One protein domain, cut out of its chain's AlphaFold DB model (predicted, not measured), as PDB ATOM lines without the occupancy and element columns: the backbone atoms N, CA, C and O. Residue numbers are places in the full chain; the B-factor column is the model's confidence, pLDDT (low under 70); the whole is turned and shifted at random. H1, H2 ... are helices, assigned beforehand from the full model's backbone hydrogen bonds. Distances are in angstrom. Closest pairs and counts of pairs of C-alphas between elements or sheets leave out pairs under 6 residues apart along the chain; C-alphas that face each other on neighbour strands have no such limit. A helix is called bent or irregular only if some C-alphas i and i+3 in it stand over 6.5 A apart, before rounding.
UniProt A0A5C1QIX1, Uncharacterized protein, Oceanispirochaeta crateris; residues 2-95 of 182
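Overview. This is residues 2 to 95 of the 182 residues of an uncharacterized protein of Oceanispirochaeta crateris (UniProt A0A5C1QIX1). Three helices, H1, H4 and H3, lie side by side in a flat slab with long H4 in the middle, and H2 packs over one face of it, slanting from near the end of H1 toward the beginning of H3. H3 and H4 form a long helical hairpin whose turn, residues 64 to 66, makes one end of the longest axis. The printed part has 94 residues with four named helices, H1 to H4 in chain order, and no named strand: all helix. It is compact, with a radius of gyration of the C-alphas of 14.2 A, yet elongated, spanning 45 by 29 by 21 A.

Arrangement. Begin with H1, residues 2 to 19, and H2, residues 24 to 36: they are close but not clearly touching, the closest C-alphas, Gln 17 and Leu 26, being 7.5 A apart. Then find H3, residues 40 to 63, and H4, residues 67 to 93, the hub. H4 touches H1 with residues 76 to 87 alone, closest at C-alphas Ser 83 and Ser 10, 6.6 A, at a shallow tilt of 22 degrees, opposite ways. H4 touches H2 with residues 75 to 86 alone, closest at C-alphas Val 86 and Gly 34, 6.3 A, at a shallow tilt of 27 degrees, the same way. H1, H2 and H4 form a bundle, helices set along one another. H3 and H4 touch as a hairpin, closest at C-alphas Tyr 61 and Gly 70, 5.0 A, at a shallow tilt of 17 degrees. H1 and H3 are apart. Every O i to N i+4 pair is within hydrogen-bond range in H1; in H2 it is 6 of 9, in H3 18 of 20, in H4 21 of 23.

Along the chain. Find C-alpha 2 at (16.857, 193.120, -14.552); from there H1 runs 26.0 A. H2 measures 20.1 A. H3 runs 34.3 A from C-alpha 40 at (26.334, 174.579, -15.148). H4 runs 40.6 A to C-alpha 93 at (10.861, 181.257, -16.508), and is only just irregular: C-alphas 89 and 92 are 6.9 A apart.

Size, cuts and confidence. The two C-alphas farthest apart, Gly 65 and Ser 95, are 46.4 A apart. The printed part has no cut, and its three links are tight. Look at the B-factor column: pLDDT is under 70 in residues 2 to 40, 42 and 87 to 94.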
ATOM      1  N   LYS A   2      15.463 193.490 -14.197       47.28
ATOM      2  CA  LYS A   2      16.857 193.120 -14.552       47.28
ATOM      3  C   LYS A   2      16.980 192.040 -15.652       47.28
ATOM      4  O   LYS A   2      17.905 192.090 -16.451       47.28
ATOM      5  N   PHE A   3      16.018 191.116 -15.741       52.03
ATOM      6  CA  PHE A   3      16.034 189.994 -16.697       52.03
ATOM      7  C   PHE A   3      15.687 190.375 -18.142       52.03
ATOM      8  O   PHE A   3      16.397 189.978 -19.060       52.03
ATOM      9  N   LYS A   4      14.651 191.206 -18.349       51.22
ATOM     10  CA  LYS A   4      14.307 191.732 -19.684       51.22
ATOM     11  C   LYS A   4      15.463 192.551 -20.272       51.22
ATOM     12  O   LYS A   4      15.707 192.466 -21.467       51.22
ATOM     13  N   LEU A   5      16.207 193.269 -19.423       52.78
ATOM     14  CA  LEU A   5      17.372 194.061 -19.822       52.78
ATOM     15  C   LEU A   5      18.540 193.185 -20.305       52.78
ATOM     16  O   LEU A   5      19.109 193.476 -21.347       52.78
ATOM     17  N   LEU A   6      18.870 192.097 -19.595       55.12
ATOM     18  CA  LEU A   6      19.928 191.158 -20.009       55.12
ATOM     19  C   LEU A   6      19.581 190.424 -21.311       55.12
ATOM     20  O   LEU A   6      20.456 190.190 -22.141       55.12
ATOM     21  N   PHE A   7      18.302 190.101 -21.507       56.75
ATOM     22  CA  PHE A   7      17.811 189.482 -22.734       56.75
ATOM     23  C   PHE A   7      17.907 190.432 -23.934       56.75
ATOM     24  O   PHE A   7      18.529 190.081 -24.938       56.75
ATOM     25  N   LEU A   8      17.394 191.660 -23.798       60.22
ATOM     26  CA  LEU A   8      17.539 192.708 -24.813       60.22
ATOM     27  C   LEU A   8      19.011 192.994 -25.118       60.22
ATOM     28  O   LEU A   8      19.380 193.093 -26.282       60.22
ATOM     29  N   LEU A   9      19.866 193.036 -24.092       61.47
ATOM     30  CA  LEU A   9      21.304 193.220 -24.259       61.47
ATOM     31  C   LEU A   9      21.928 192.074 -25.071       61.47
ATOM     32  O   LEU A   9      22.724 192.338 -25.962       61.47
ATOM     33  N   SER A  10      21.541 190.817 -24.823       55.94
ATOM     34  CA  SER A  10      22.056 189.665 -25.580       55.94
ATOM     35  C   SER A  10      21.636 189.673 -27.054       55.94
ATOM     36  O   SER A  10      22.461 189.386 -27.919       55.94
ATOM     37  N   ILE A  11      20.394 190.072 -27.354       63.16
ATOM     38  CA  ILE A  11      19.883 190.198 -28.729       63.16
ATOM     39  C   ILE A  11      20.557 191.363 -29.452       63.16
ATOM     40  O   ILE A  11      20.985 191.213 -30.594       63.16
ATOM     41  N   VAL A  12      20.695 192.512 -28.786       64.25
ATOM     42  CA  VAL A  12      21.378 193.687 -29.342       64.25
ATOM     43  C   VAL A  12      22.852 193.375 -29.599       64.25
ATOM     44  O   VAL A  12      23.359 193.709 -30.663       64.25
ATOM     45  N   LEU A  13      23.529 192.668 -28.687       61.47
ATOM     46  CA  LEU A  13      24.914 192.222 -28.878       61.47
ATOM     47  C   LEU A  13      25.050 191.216 -30.031       61.47
ATOM     48  O   LEU A  13      26.015 191.298 -30.788       61.47
ATOM     49  N   MET A  14      24.077 190.317 -30.208       61.75
ATOM     50  CA  MET A  14      24.034 189.372 -31.330       61.75
ATOM     51  C   MET A  14      23.825 190.087 -32.676       61.75
ATOM     52  O   MET A  14      24.522 189.791 -33.644       61.75
ATOM     53  N   GLY A  15      22.924 191.074 -32.732       61.84
ATOM     54  CA  GLY A  15      22.736 191.921 -33.914       61.84
ATOM     55  C   GLY A  15      23.972 192.767 -34.234       61.84
ATOM     56  O   GLY A  15      24.356 192.893 -35.394       61.84
ATOM     57  N   LEU A  16      24.655 193.283 -33.207       61.84
ATOM     58  CA  LEU A  16      25.873 194.078 -33.366       61.84
ATOM     59  C   LEU A  16      27.057 193.240 -33.885       61.84
ATOM     60  O   LEU A  16      27.849 193.736 -34.684       61.84
ATOM     61  N   GLN A  17      27.159 191.967 -33.488       61.38
ATOM     62  CA  GLN A  17      28.180 191.035 -33.990       61.38
ATOM     63  C   GLN A  17      28.004 190.682 -35.472       61.38
ATOM     64  O   GLN A  17      28.997 190.521 -36.177       61.38
ATOM     65  N   LEU A  18      26.760 190.602 -35.954       60.53
ATOM     66  CA  LEU A  18      26.456 190.416 -37.379       60.53
ATOM     67  C   LEU A  18      26.908 191.610 -38.237       60.53
ATOM     68  O   LEU A  18      27.236 191.431 -39.405       60.53
ATOM     69  N   ILE A  19      26.950 192.812 -37.652       61.75
ATOM     70  CA  ILE A  19      27.324 194.060 -38.337       61.75
ATOM     71  C   ILE A  19      28.833 194.341 -38.216       61.75
ATOM     72  O   ILE A  19      29.436 194.874 -39.147       61.75
ATOM     73  N   ILE A  20      29.468 193.975 -37.094       61.41
ATOM     74  CA  ILE A  20      30.887 194.253 -36.811       61.41
ATOM     75  C   ILE A  20      31.633 192.939 -36.498       61.41
ATOM     76  O   ILE A  20      31.954 192.654 -35.343       61.41
ATOM     77  N   PRO A  21      31.976 192.147 -37.528       56.50
ATOM     78  CA  PRO A  21      32.631 190.842 -37.375       56.50
ATOM     79  C   PRO A  21      34.070 190.885 -36.817       56.50
ATOM     80  O   PRO A  21      34.680 189.852 -36.550       56.50
ATOM     81  N   LYS A  22      34.675 192.071 -36.663       58.16
ATOM     82  CA  LYS A  22      36.135 192.207 -36.498       58.16
ATOM     83  C   LYS A  22      36.665 192.180 -35.059       58.16
ATOM     84  O   LYS A  22      37.882 192.162 -34.892       58.16
ATOM     85  N   SER A  23      35.829 192.176 -34.019       54.62
ATOM     86  CA  SER A  23      36.310 192.314 -32.633       54.62
ATOM     87  C   SER A  23      36.041 191.076 -31.768       54.62
ATOM     88  O   SER A  23      34.966 190.884 -31.203       54.62
ATOM     89  N   GLY A  24      37.089 190.271 -31.552       53.75
ATOM     90  CA  GLY A  24      37.097 189.171 -30.573       53.75
ATOM     91  C   GLY A  24      36.807 189.604 -29.123       53.75
ATOM     92  O   GLY A  24      36.481 188.768 -28.284       53.75
ATOM     93  N   PHE A  25      36.836 190.912 -28.835       54.97
ATOM     94  CA  PHE A  25      36.418 191.500 -27.556       54.97
ATOM     95  C   PHE A  25      34.945 191.230 -27.198       54.97
ATOM     96  O   PHE A  25      34.590 191.266 -26.021       54.97
ATOM     97  N   LEU A  26      34.093 190.906 -28.178       58.69
ATOM     98  CA  LEU A  26      32.673 190.633 -27.944       58.69
ATOM     99  C   LEU A  26      32.395 189.250 -27.330       58.69
ATOM    100  O   LEU A  26      31.296 189.036 -26.833       58.69
ATOM    101  N   LEU A  27      33.368 188.330 -27.276       56.69
ATOM    102  CA  LEU A  27      33.185 187.015 -26.634       56.69
ATOM    103  C   LEU A  27      33.191 187.077 -25.101       56.69
ATOM    104  O   LEU A  27      32.537 186.270 -24.441       56.69
ATOM    105  N   ILE A  28      33.910 188.043 -24.531       58.38
ATOM    106  CA  ILE A  28      34.091 188.206 -23.085       58.38
ATOM    107  C   ILE A  28      32.741 188.346 -22.349       58.38
ATOM    108  O   ILE A  28      32.509 187.577 -21.411       58.38
ATOM    109  N   PRO A  29      31.798 189.220 -22.762       60.69
ATOM    110  CA  PRO A  29      30.491 189.306 -22.110       60.69
ATOM    111  C   PRO A  29      29.646 188.032 -22.270       60.69
ATOM    112  O   PRO A  29      28.887 187.712 -21.358       60.69
ATOM    113  N   PHE A  30      29.800 187.260 -23.354       60.97
ATOM    114  CA  PHE A  30      29.082 185.988 -23.541       60.97
ATOM    115  C   PHE A  30      29.626 184.863 -22.661       60.97
ATOM    116  O   PHE A  30      28.847 184.077 -22.129       60.97
ATOM    117  N   ILE A  31      30.944 184.806 -22.446       59.12
ATOM    118  CA  ILE A  31      31.563 183.865 -21.502       59.12
ATOM    119  C   ILE A  31      31.144 184.210 -20.068       59.12
ATOM    120  O   ILE A  31      30.788 183.316 -19.300       59.12
ATOM    121  N   ILE A  32      31.112 185.500 -19.717       61.59
ATOM    122  CA  ILE A  32      30.636 185.970 -18.408       61.59
ATOM    123  C   ILE A  32      29.141 185.658 -18.236       61.59
ATOM    124  O   ILE A  32      28.749 185.110 -17.207       61.59
ATOM    125  N   ALA A  33      28.311 185.915 -19.252       61.09
ATOM    126  CA  ALA A  33      26.894 185.551 -19.245       61.09
ATOM    127  C   ALA A  33      26.697 184.032 -19.112       61.09
ATOM    128  O   ALA A  33      25.863 183.601 -18.322       61.09
ATOM    129  N   GLY A  34      27.513 183.232 -19.808       59.06
ATOM    130  CA  GLY A  34      27.578 181.774 -19.706       59.06
ATOM    131  C   GLY A  34      27.966 181.276 -18.310       59.06
ATOM    132  O   GLY A  34      27.375 180.325 -17.811       59.06
ATOM    133  N   LEU A  35      28.905 181.941 -17.632       58.41
ATOM    134  CA  LEU A  35      29.303 181.633 -16.248       58.41
ATOM    135  C   LEU A  35      28.221 181.993 -15.217       58.41
ATOM    136  O   LEU A  35      28.130 181.344 -14.172       58.41
ATOM    137  N   ILE A  36      27.391 182.995 -15.523       60.75
ATOM    138  CA  ILE A  36      26.219 183.399 -14.729       60.75
ATOM    139  C   ILE A  36      25.033 182.436 -14.946       60.75
ATOM    140  O   ILE A  36      24.085 182.430 -14.157       60.75
ATOM    141  N   VAL A  37      25.080 181.567 -15.966       63.03
ATOM    142  CA  VAL A  37      24.023 180.581 -16.221       63.03
ATOM    143  C   VAL A  37      23.879 179.627 -15.032       63.03
ATOM    144  O   VAL A  37      24.760 178.834 -14.698       63.03
ATOM    145  N   ARG A  38      22.683 179.661 -14.439       58.88
ATOM    146  CA  ARG A  38      22.217 178.838 -13.310       58.88
ATOM    147  C   ARG A  38      22.401 177.325 -13.522       58.88
ATOM    148  O   ARG A  38      22.469 176.575 -12.553       58.88
ATOM    149  N   ASN A  39      22.500 176.862 -14.771       68.06
ATOM    150  CA  ASN A  39      22.562 175.449 -15.141       68.06
ATOM    151  C   ASN A  39      23.942 175.022 -15.689       68.06
ATOM    152  O   ASN A  39      24.106 174.728 -16.875       68.06
ATOM    153  N   ARG A  40      24.944 174.946 -14.800       69.25
ATOM    154  CA  ARG A  40      26.334 174.579 -15.148       69.25
ATOM    155  C   ARG A  40      26.465 173.223 -15.852       69.25
ATOM    156  O   ARG A  40      27.331 173.066 -16.706       69.25
ATOM    157  N   LYS A  41      25.603 172.251 -15.533       75.38
ATOM    158  CA  LYS A  41      25.626 170.922 -16.174       75.38
ATOM    159  C   LYS A  41      25.267 171.004 -17.660       75.38
ATOM    160  O   LYS A  41      25.936 170.381 -18.480       75.38
ATOM    161  N   ALA A  42      24.259 171.808 -18.004       69.38
ATOM    162  CA  ALA A  42      23.883 172.045 -19.393       69.38
ATOM    163  C   ALA A  42      25.001 172.774 -20.154       69.38
ATOM    164  O   ALA A  42      25.353 172.351 -21.249       69.38
ATOM    165  N   LEU A  43      25.631 173.781 -19.535       72.56
ATOM    166  CA  LEU A  43      26.763 174.504 -20.127       72.56
ATOM    167  C   LEU A  43      27.947 173.578 -20.442       72.56
ATOM    168  O   LEU A  43      28.495 173.640 -21.536       72.56
ATOM    169  N   VAL A  44      28.325 172.693 -19.514       78.75
ATOM    170  CA  VAL A  44      29.422 171.730 -19.728       78.75
ATOM    171  C   VAL A  44      29.084 170.749 -20.849       78.75
ATOM    172  O   VAL A  44      29.930 170.484 -21.701       78.75
ATOM    173  N   SER A  45      27.850 170.238 -20.886       79.94
ATOM    174  CA  SER A  45      27.386 169.377 -21.980       79.94
ATOM    175  C   SER A  45      27.456 170.096 -23.331       79.94
ATOM    176  O   SER A  45      27.880 169.505 -24.322       79.94
ATOM    177  N   TYR A  46      27.097 171.382 -23.359       76.50
ATOM    178  CA  TYR A  46      27.135 172.215 -24.557       76.50
ATOM    179  C   TYR A  46      28.572 172.497 -25.020       76.50
ATOM    180  O   TYR A  46      28.903 172.303 -26.188       76.50
ATOM    181  N   LEU A  47      29.464 172.869 -24.096       78.62
ATOM    182  CA  LEU A  47      30.892 173.077 -24.365       78.62
ATOM    183  C   LEU A  47      31.569 171.807 -24.885       78.62
ATOM    184  O   LEU A  47      32.388 171.879 -25.797       78.62
ATOM    185  N   ARG A  48      31.189 170.636 -24.358       83.25
ATOM    186  CA  ARG A  48      31.711 169.343 -24.819       83.25
ATOM    187  C   ARG A  48      31.419 169.084 -26.295       83.25
ATOM    188  O   ARG A  48      32.186 168.374 -26.932       83.25
ATOM    189  N   PHE A  49      30.339 169.648 -26.831       83.00
ATOM    190  CA  PHE A  49      29.997 169.565 -28.249       83.00
ATOM    191  C   PHE A  49      30.609 170.714 -29.066       83.00
ATOM    192  O   PHE A  49      31.081 170.508 -30.184       83.00
ATOM    193  N   LEU A  50      30.654 171.921 -28.495       83.31
ATOM    194  CA  LEU A  50      31.126 173.124 -29.178       83.31
ATOM    195  C   LEU A  50      32.643 173.144 -29.402       83.31
ATOM    196  O   LEU A  50      33.111 173.589 -30.445       83.31
ATOM    197  N   VAL A  51      33.425 172.645 -28.445       85.06
ATOM    198  CA  VAL A  51      34.892 172.591 -28.553       85.06
ATOM    199  C   VAL A  51      35.362 171.703 -29.716       85.06
ATOM    200  O   VAL A  51      36.114 172.205 -30.555       85.06
ATOM    201  N   PRO A  52      34.940 170.428 -29.841       88.25
ATOM    202  CA  PRO A  52      35.396 169.580 -30.943       88.25
ATOM    203  C   PRO A  52      34.908 170.070 -32.309       88.25
ATOM    204  O   PRO A  52      35.661 169.996 -33.276       88.25
ATOM    205  N   THR A  53      33.696 170.625 -32.400       85.81
ATOM    206  CA  THR A  53      33.186 171.212 -33.654       85.81
ATOM    207  C   THR A  53      33.965 172.465 -34.055       85.81
ATOM    208  O   THR A  53      34.338 172.610 -35.217       85.81
ATOM    209  N   SER A  54      34.297 173.329 -33.094       86.19
ATOM    210  CA  SER A  54      35.132 174.514 -33.327       86.19
ATOM    211  C   SER A  54      36.549 174.144 -33.772       86.19
ATOM    212  O   SER A  54      37.069 174.734 -34.716       86.19
ATOM    213  N   LEU A  55      37.162 173.138 -33.136       88.31
ATOM    214  CA  LEU A  55      38.480 172.625 -33.525       88.31
ATOM    215  C   LEU A  55      38.459 172.025 -34.930       88.31
ATOM    216  O   LEU A  55      39.349 172.313 -35.726       88.31
ATOM    217  N   PHE A  56      37.435 171.234 -35.249       90.06
ATOM    218  CA  PHE A  56      37.266 170.653 -36.577       90.06
ATOM    219  C   PHE A  56      37.188 171.731 -37.664       90.06
ATOM    220  O   PHE A  56      37.906 171.650 -38.657       90.06
ATOM    221  N   LEU A  57      36.380 172.776 -37.450       87.81
ATOM    222  CA  LEU A  57      36.292 173.899 -38.384       87.81
ATOM    223  C   LEU A  57      37.636 174.618 -38.525       87.81
ATOM    224  O   LEU A  57      38.065 174.895 -39.639       87.81
ATOM    225  N   LEU A  58      38.334 174.877 -37.423       87.81
ATOM    226  CA  LEU A  58      39.617 175.576 -37.452       87.81
ATOM    227  C   LEU A  58      40.688 174.784 -38.220       87.81
ATOM    228  O   LEU A  58      41.404 175.366 -39.032       87.81
ATOM    229  N   ILE A  59      40.748 173.462 -38.027       90.56
ATOM    230  CA  ILE A  59      41.623 172.560 -38.795       90.56
ATOM    231  C   ILE A  59      41.254 172.591 -40.280       90.56
ATOM    232  O   ILE A  59      42.136 172.688 -41.130       90.56
ATOM    233  N   LEU A  60      39.961 172.551 -40.600       91.06
ATOM    234  CA  LEU A  60      39.482 172.582 -41.977       91.06
ATOM    235  C   LEU A  60      39.900 173.885 -42.676       91.06
ATOM    236  O   LEU A  60      40.540 173.846 -43.722       91.06
ATOM    237  N   TYR A  61      39.649 175.041 -42.062       89.19
ATOM    238  CA  TYR A  61      40.063 176.339 -42.605       89.19
ATOM    239  C   TYR A  61      41.586 176.520 -42.668       89.19
ATOM    240  O   TYR A  61      42.081 177.199 -43.569       89.19
ATOM    241  N   PHE A  62      42.337 175.903 -41.750       88.69
ATOM    242  CA  PHE A  62      43.798 175.859 -41.815       88.69
ATOM    243  C   PHE A  62      44.285 175.088 -43.050       88.69
ATOM    244  O   PHE A  62      45.141 175.591 -43.774       88.69
ATOM    245  N   LEU A  63      43.697 173.922 -43.339       89.81
ATOM    246  CA  LEU A  63      44.038 173.104 -44.513       89.81
ATOM    247  C   LEU A  63      43.764 173.825 -45.841       89.81
ATOM    248  O   LEU A  63      44.506 173.634 -46.800       89.81
ATOM    249  N   PHE A  64      42.739 174.678 -45.891       90.12
ATOM    250  CA  PHE A  64      42.402 175.477 -47.076       90.12
ATOM    251  C   PHE A  64      43.134 176.832 -47.149       90.12
ATOM    252  O   PHE A  64      42.872 177.611 -48.059       90.12
ATOM    253  N   GLY A  65      44.045 177.146 -46.219       85.88
ATOM    254  CA  GLY A  65      44.824 178.396 -46.233       85.88
ATOM    255  C   GLY A  65      44.058 179.652 -45.788       85.88
ATOM    256  O   GLY A  65      44.617 180.749 -45.773       85.88
ATOM    257  N   HIS A  66      42.807 179.507 -45.349       88.19
ATOM    258  CA  HIS A  66      41.910 180.590 -44.930       88.19
ATOM    259  C   HIS A  66      41.834 180.713 -43.398       88.19
ATOM    260  O   HIS A  66      40.760 180.754 -42.796       88.19
ATOM    261  N   PHE A  67      42.989 180.769 -42.729       79.38
ATOM    262  CA  PHE A  67      43.056 180.711 -41.262       79.38
ATOM    263  C   PHE A  67      42.309 181.861 -40.560       79.38
ATOM    264  O   PHE A  67      41.644 181.649 -39.544       79.38
ATOM    265  N   LYS A  68      42.372 183.079 -41.118       81.81
ATOM    266  CA  LYS A  68      41.666 184.255 -40.574       81.81
ATOM    267  C   LYS A  68      40.144 184.084 -40.632       81.81
ATOM    268  O   LYS A  68      39.461 184.404 -39.659       81.81
ATOM    269  N   ASP A  69      39.634 183.523 -41.726       82.25
ATOM    270  CA  ASP A  69      38.201 183.274 -41.922       82.25
ATOM    271  C   ASP A  69      37.710 182.118 -41.034       82.25
ATOM    272  O   ASP A  69      36.594 182.152 -40.510       82.25
ATOM    273  N   GLY A  70      38.580 181.137 -40.771       82.62
ATOM    274  CA  GLY A  70      38.327 180.059 -39.817       82.62
ATOM    275  C   GLY A  70      38.148 180.554 -38.385       82.62
ATOM    276  O   GLY A  70      37.169 180.200 -37.730       82.62
ATOM    277  N   ILE A  71      39.041 181.432 -37.913       80.50
ATOM    278  CA  ILE A  71      38.907 182.070 -36.592       80.50
ATOM    279  C   ILE A  71      37.586 182.837 -36.508       80.50
ATOM    280  O   ILE A  71      36.846 182.684 -35.539       80.50
ATOM    281  N   HIS A  72      37.267 183.627 -37.534       79.38
ATOM    282  CA  HIS A  72      36.024 184.389 -37.575       79.38
ATOM    283  C   HIS A  72      34.785 183.483 -37.482       79.38
ATOM    284  O   HIS A  72      33.887 183.721 -36.675       79.38
ATOM    285  N   THR A  73      34.769 182.396 -38.252       82.44
ATOM    286  CA  THR A  73      33.672 181.421 -38.260       82.44
ATOM    287  C   THR A  73      33.492 180.755 -36.897       82.44
ATOM    288  O   THR A  73      32.368 180.622 -36.416       82.44
ATOM    289  N   VAL A  74      34.591 180.382 -36.235       84.44
ATOM    290  CA  VAL A  74      34.559 179.785 -34.892       84.44
ATOM    291  C   VAL A  74      34.033 180.772 -33.850       84.44
ATOM    292  O   VAL A  74      33.208 180.399 -33.019       84.44
ATOM    293  N   ILE A  75      34.458 182.037 -33.906       79.44
ATOM    294  CA  ILE A  75      33.973 183.092 -33.002       79.44
ATOM    295  C   ILE A  75      32.467 183.310 -33.180       79.44
ATOM    296  O   ILE A  75      31.737 183.421 -32.192       79.44
ATOM    297  N   LEU A  76      31.994 183.350 -34.427       78.38
ATOM    298  CA  LEU A  76      30.581 183.530 -34.747       78.38
ATOM    299  C   LEU A  76      29.753 182.339 -34.254       78.38
ATOM    300  O   LEU A  76      28.753 182.535 -33.562       78.38
ATOM    301  N   LEU A  77      30.207 181.114 -34.530       82.88
ATOM    302  CA  LEU A  77      29.562 179.894 -34.049       82.88
ATOM    303  C   LEU A  77      29.478 179.886 -32.519       82.88
ATOM    304  O   LEU A  77      28.396 179.701 -31.965       82.88
ATOM    305  N   ALA A  78      30.595 180.152 -31.834       78.94
ATOM    306  CA  ALA A  78      30.647 180.214 -30.379       78.94
ATOM    307  C   ALA A  78      29.681 181.260 -29.811       78.94
ATOM    308  O   ALA A  78      28.989 180.990 -28.831       78.94
ATOM    309  N   SER A  79      29.589 182.429 -30.446       72.50
ATOM    310  CA  SER A  79      28.719 183.513 -29.990       72.50
ATOM    311  C   SER A  79      27.235 183.173 -30.134       72.50
ATOM    312  O   SER A  79      26.487 183.311 -29.168       72.50
ATOM    313  N   ILE A  80      26.813 182.667 -31.299       76.06
ATOM    314  CA  ILE A  80      25.416 182.263 -31.547       76.06
ATOM    315  C   ILE A  80      25.016 181.107 -30.629       76.06
ATOM    316  O   ILE A  80      23.936 181.090 -30.042       76.06
ATOM    317  N   SER A  81      25.896 180.126 -30.474       77.44
ATOM    318  CA  SER A  81      25.652 178.992 -29.595       77.44
ATOM    319  C   SER A  81      25.526 179.398 -28.125       77.44
ATOM    320  O   SER A  81      24.631 178.919 -27.427       77.44
ATOM    321  N   LEU A  82      26.393 180.293 -27.641       74.94
ATOM    322  CA  LEU A  82      26.330 180.788 -26.265       74.94
ATOM    323  C   LEU A  82      25.100 181.667 -26.029       74.94
ATOM    324  O   LEU A  82      24.461 181.524 -24.986       74.94
ATOM    325  N   SER A  83      24.727 182.532 -26.979       71.38
ATOM    326  CA  SER A  83      23.515 183.352 -26.869       71.38
ATOM    327  C   SER A  83      22.262 182.480 -26.780       71.38
ATOM    328  O   SER A  83      21.430 182.674 -25.889       71.38
ATOM    329  N   LEU A  84      22.180 181.444 -27.619       73.31
ATOM    330  CA  LEU A  84      21.095 180.472 -27.595       73.31
ATOM    331  C   LEU A  84      21.054 179.695 -26.274       73.31
ATOM    332  O   LEU A  84      19.984 179.509 -25.698       73.31
ATOM    333  N   GLN A  85      22.205 179.266 -25.753       73.56
ATOM    334  CA  GLN A  85      22.272 178.543 -24.481       73.56
ATOM    335  C   GLN A  85      21.835 179.413 -23.297       73.56
ATOM    336  O   GLN A  85      21.130 178.933 -22.403       73.56
ATOM    337  N   VAL A  86      22.243 180.683 -23.278       72.19
ATOM    338  CA  VAL A  86      21.792 181.663 -22.283       72.19
ATOM    339  C   VAL A  86      20.273 181.800 -22.372       72.19
ATOM    340  O   VAL A  86      19.599 181.602 -21.364       72.19
ATOM    341  N   TYR A  87      19.726 182.014 -23.571       69.94
ATOM    342  CA  TYR A  87      18.281 182.092 -23.795       69.94
ATOM    343  C   TYR A  87      17.532 180.856 -23.276       69.94
ATOM    344  O   TYR A  87      16.646 180.977 -22.430       69.94
ATOM    345  N   LEU A  88      17.935 179.656 -23.700       69.75
ATOM    346  CA  LEU A  88      17.304 178.395 -23.297       69.75
ATOM    347  C   LEU A  88      17.413 178.125 -21.790       69.75
ATOM    348  O   LEU A  88      16.545 177.476 -21.210       69.75
ATOM    349  N   SER A  89      18.454 178.636 -21.132       68.56
ATOM    350  CA  SER A  89      18.621 178.474 -19.685       68.56
ATOM    351  C   SER A  89      17.638 179.317 -18.872       68.56
ATOM    352  O   SER A  89      17.289 178.926 -17.759       68.56
ATOM    353  N   PHE A  90      17.184 180.445 -19.423       64.69
ATOM    354  CA  PHE A  90      16.169 181.312 -18.818       64.69
ATOM    355  C   PHE A  90      14.755 181.032 -19.327       64.69
ATOM    356  O   PHE A  90      13.784 181.439 -18.699       64.69
ATOM    357  N   TYR A  91      14.628 180.289 -20.424       63.72
ATOM    358  CA  TYR A  91      13.357 179.933 -21.044       63.72
ATOM    359  C   TYR A  91      12.372 179.241 -20.094       63.72
ATOM    360  O   TYR A  91      11.169 179.394 -20.244       63.72
ATOM    361  N   LYS A  92      12.858 178.528 -19.069       58.06
ATOM    362  CA  LYS A  92      11.985 177.907 -18.060       58.06
ATOM    363  C   LYS A  92      11.117 178.928 -17.303       58.06
ATOM    364  O   LYS A  92      10.065 178.549 -16.800       58.06
ATOM    365  N   ASP A  93      11.541 180.191 -17.247       54.25
ATOM    366  CA  ASP A  93      10.861 181.257 -16.508       54.25
ATOM    367  C   ASP A  93       9.936 182.122 -17.400       54.25
ATOM    368  O   ASP A  93       9.173 182.926 -16.868       54.25
ATOM    369  N   LEU A  94       9.964 181.967 -18.736       58.44
ATOM    370  CA  LEU A  94       9.038 182.640 -19.658       58.44
ATOM    371  C   LEU A  94       8.138 181.623 -20.366       58.44
ATOM    372  O   LEU A  94       8.609 180.690 -21.010       58.44
ATOM    373  N   SER A  95       6.826 181.839 -20.296       71.44
ATOM    374  CA  SER A  95       5.869 181.059 -21.074       71.44
ATOM    375  C   SER A  95       6.100 181.341 -22.567       71.44
ATOM    376  O   SER A  95       5.949 182.464 -23.051       71.44
TER     377      SER A  95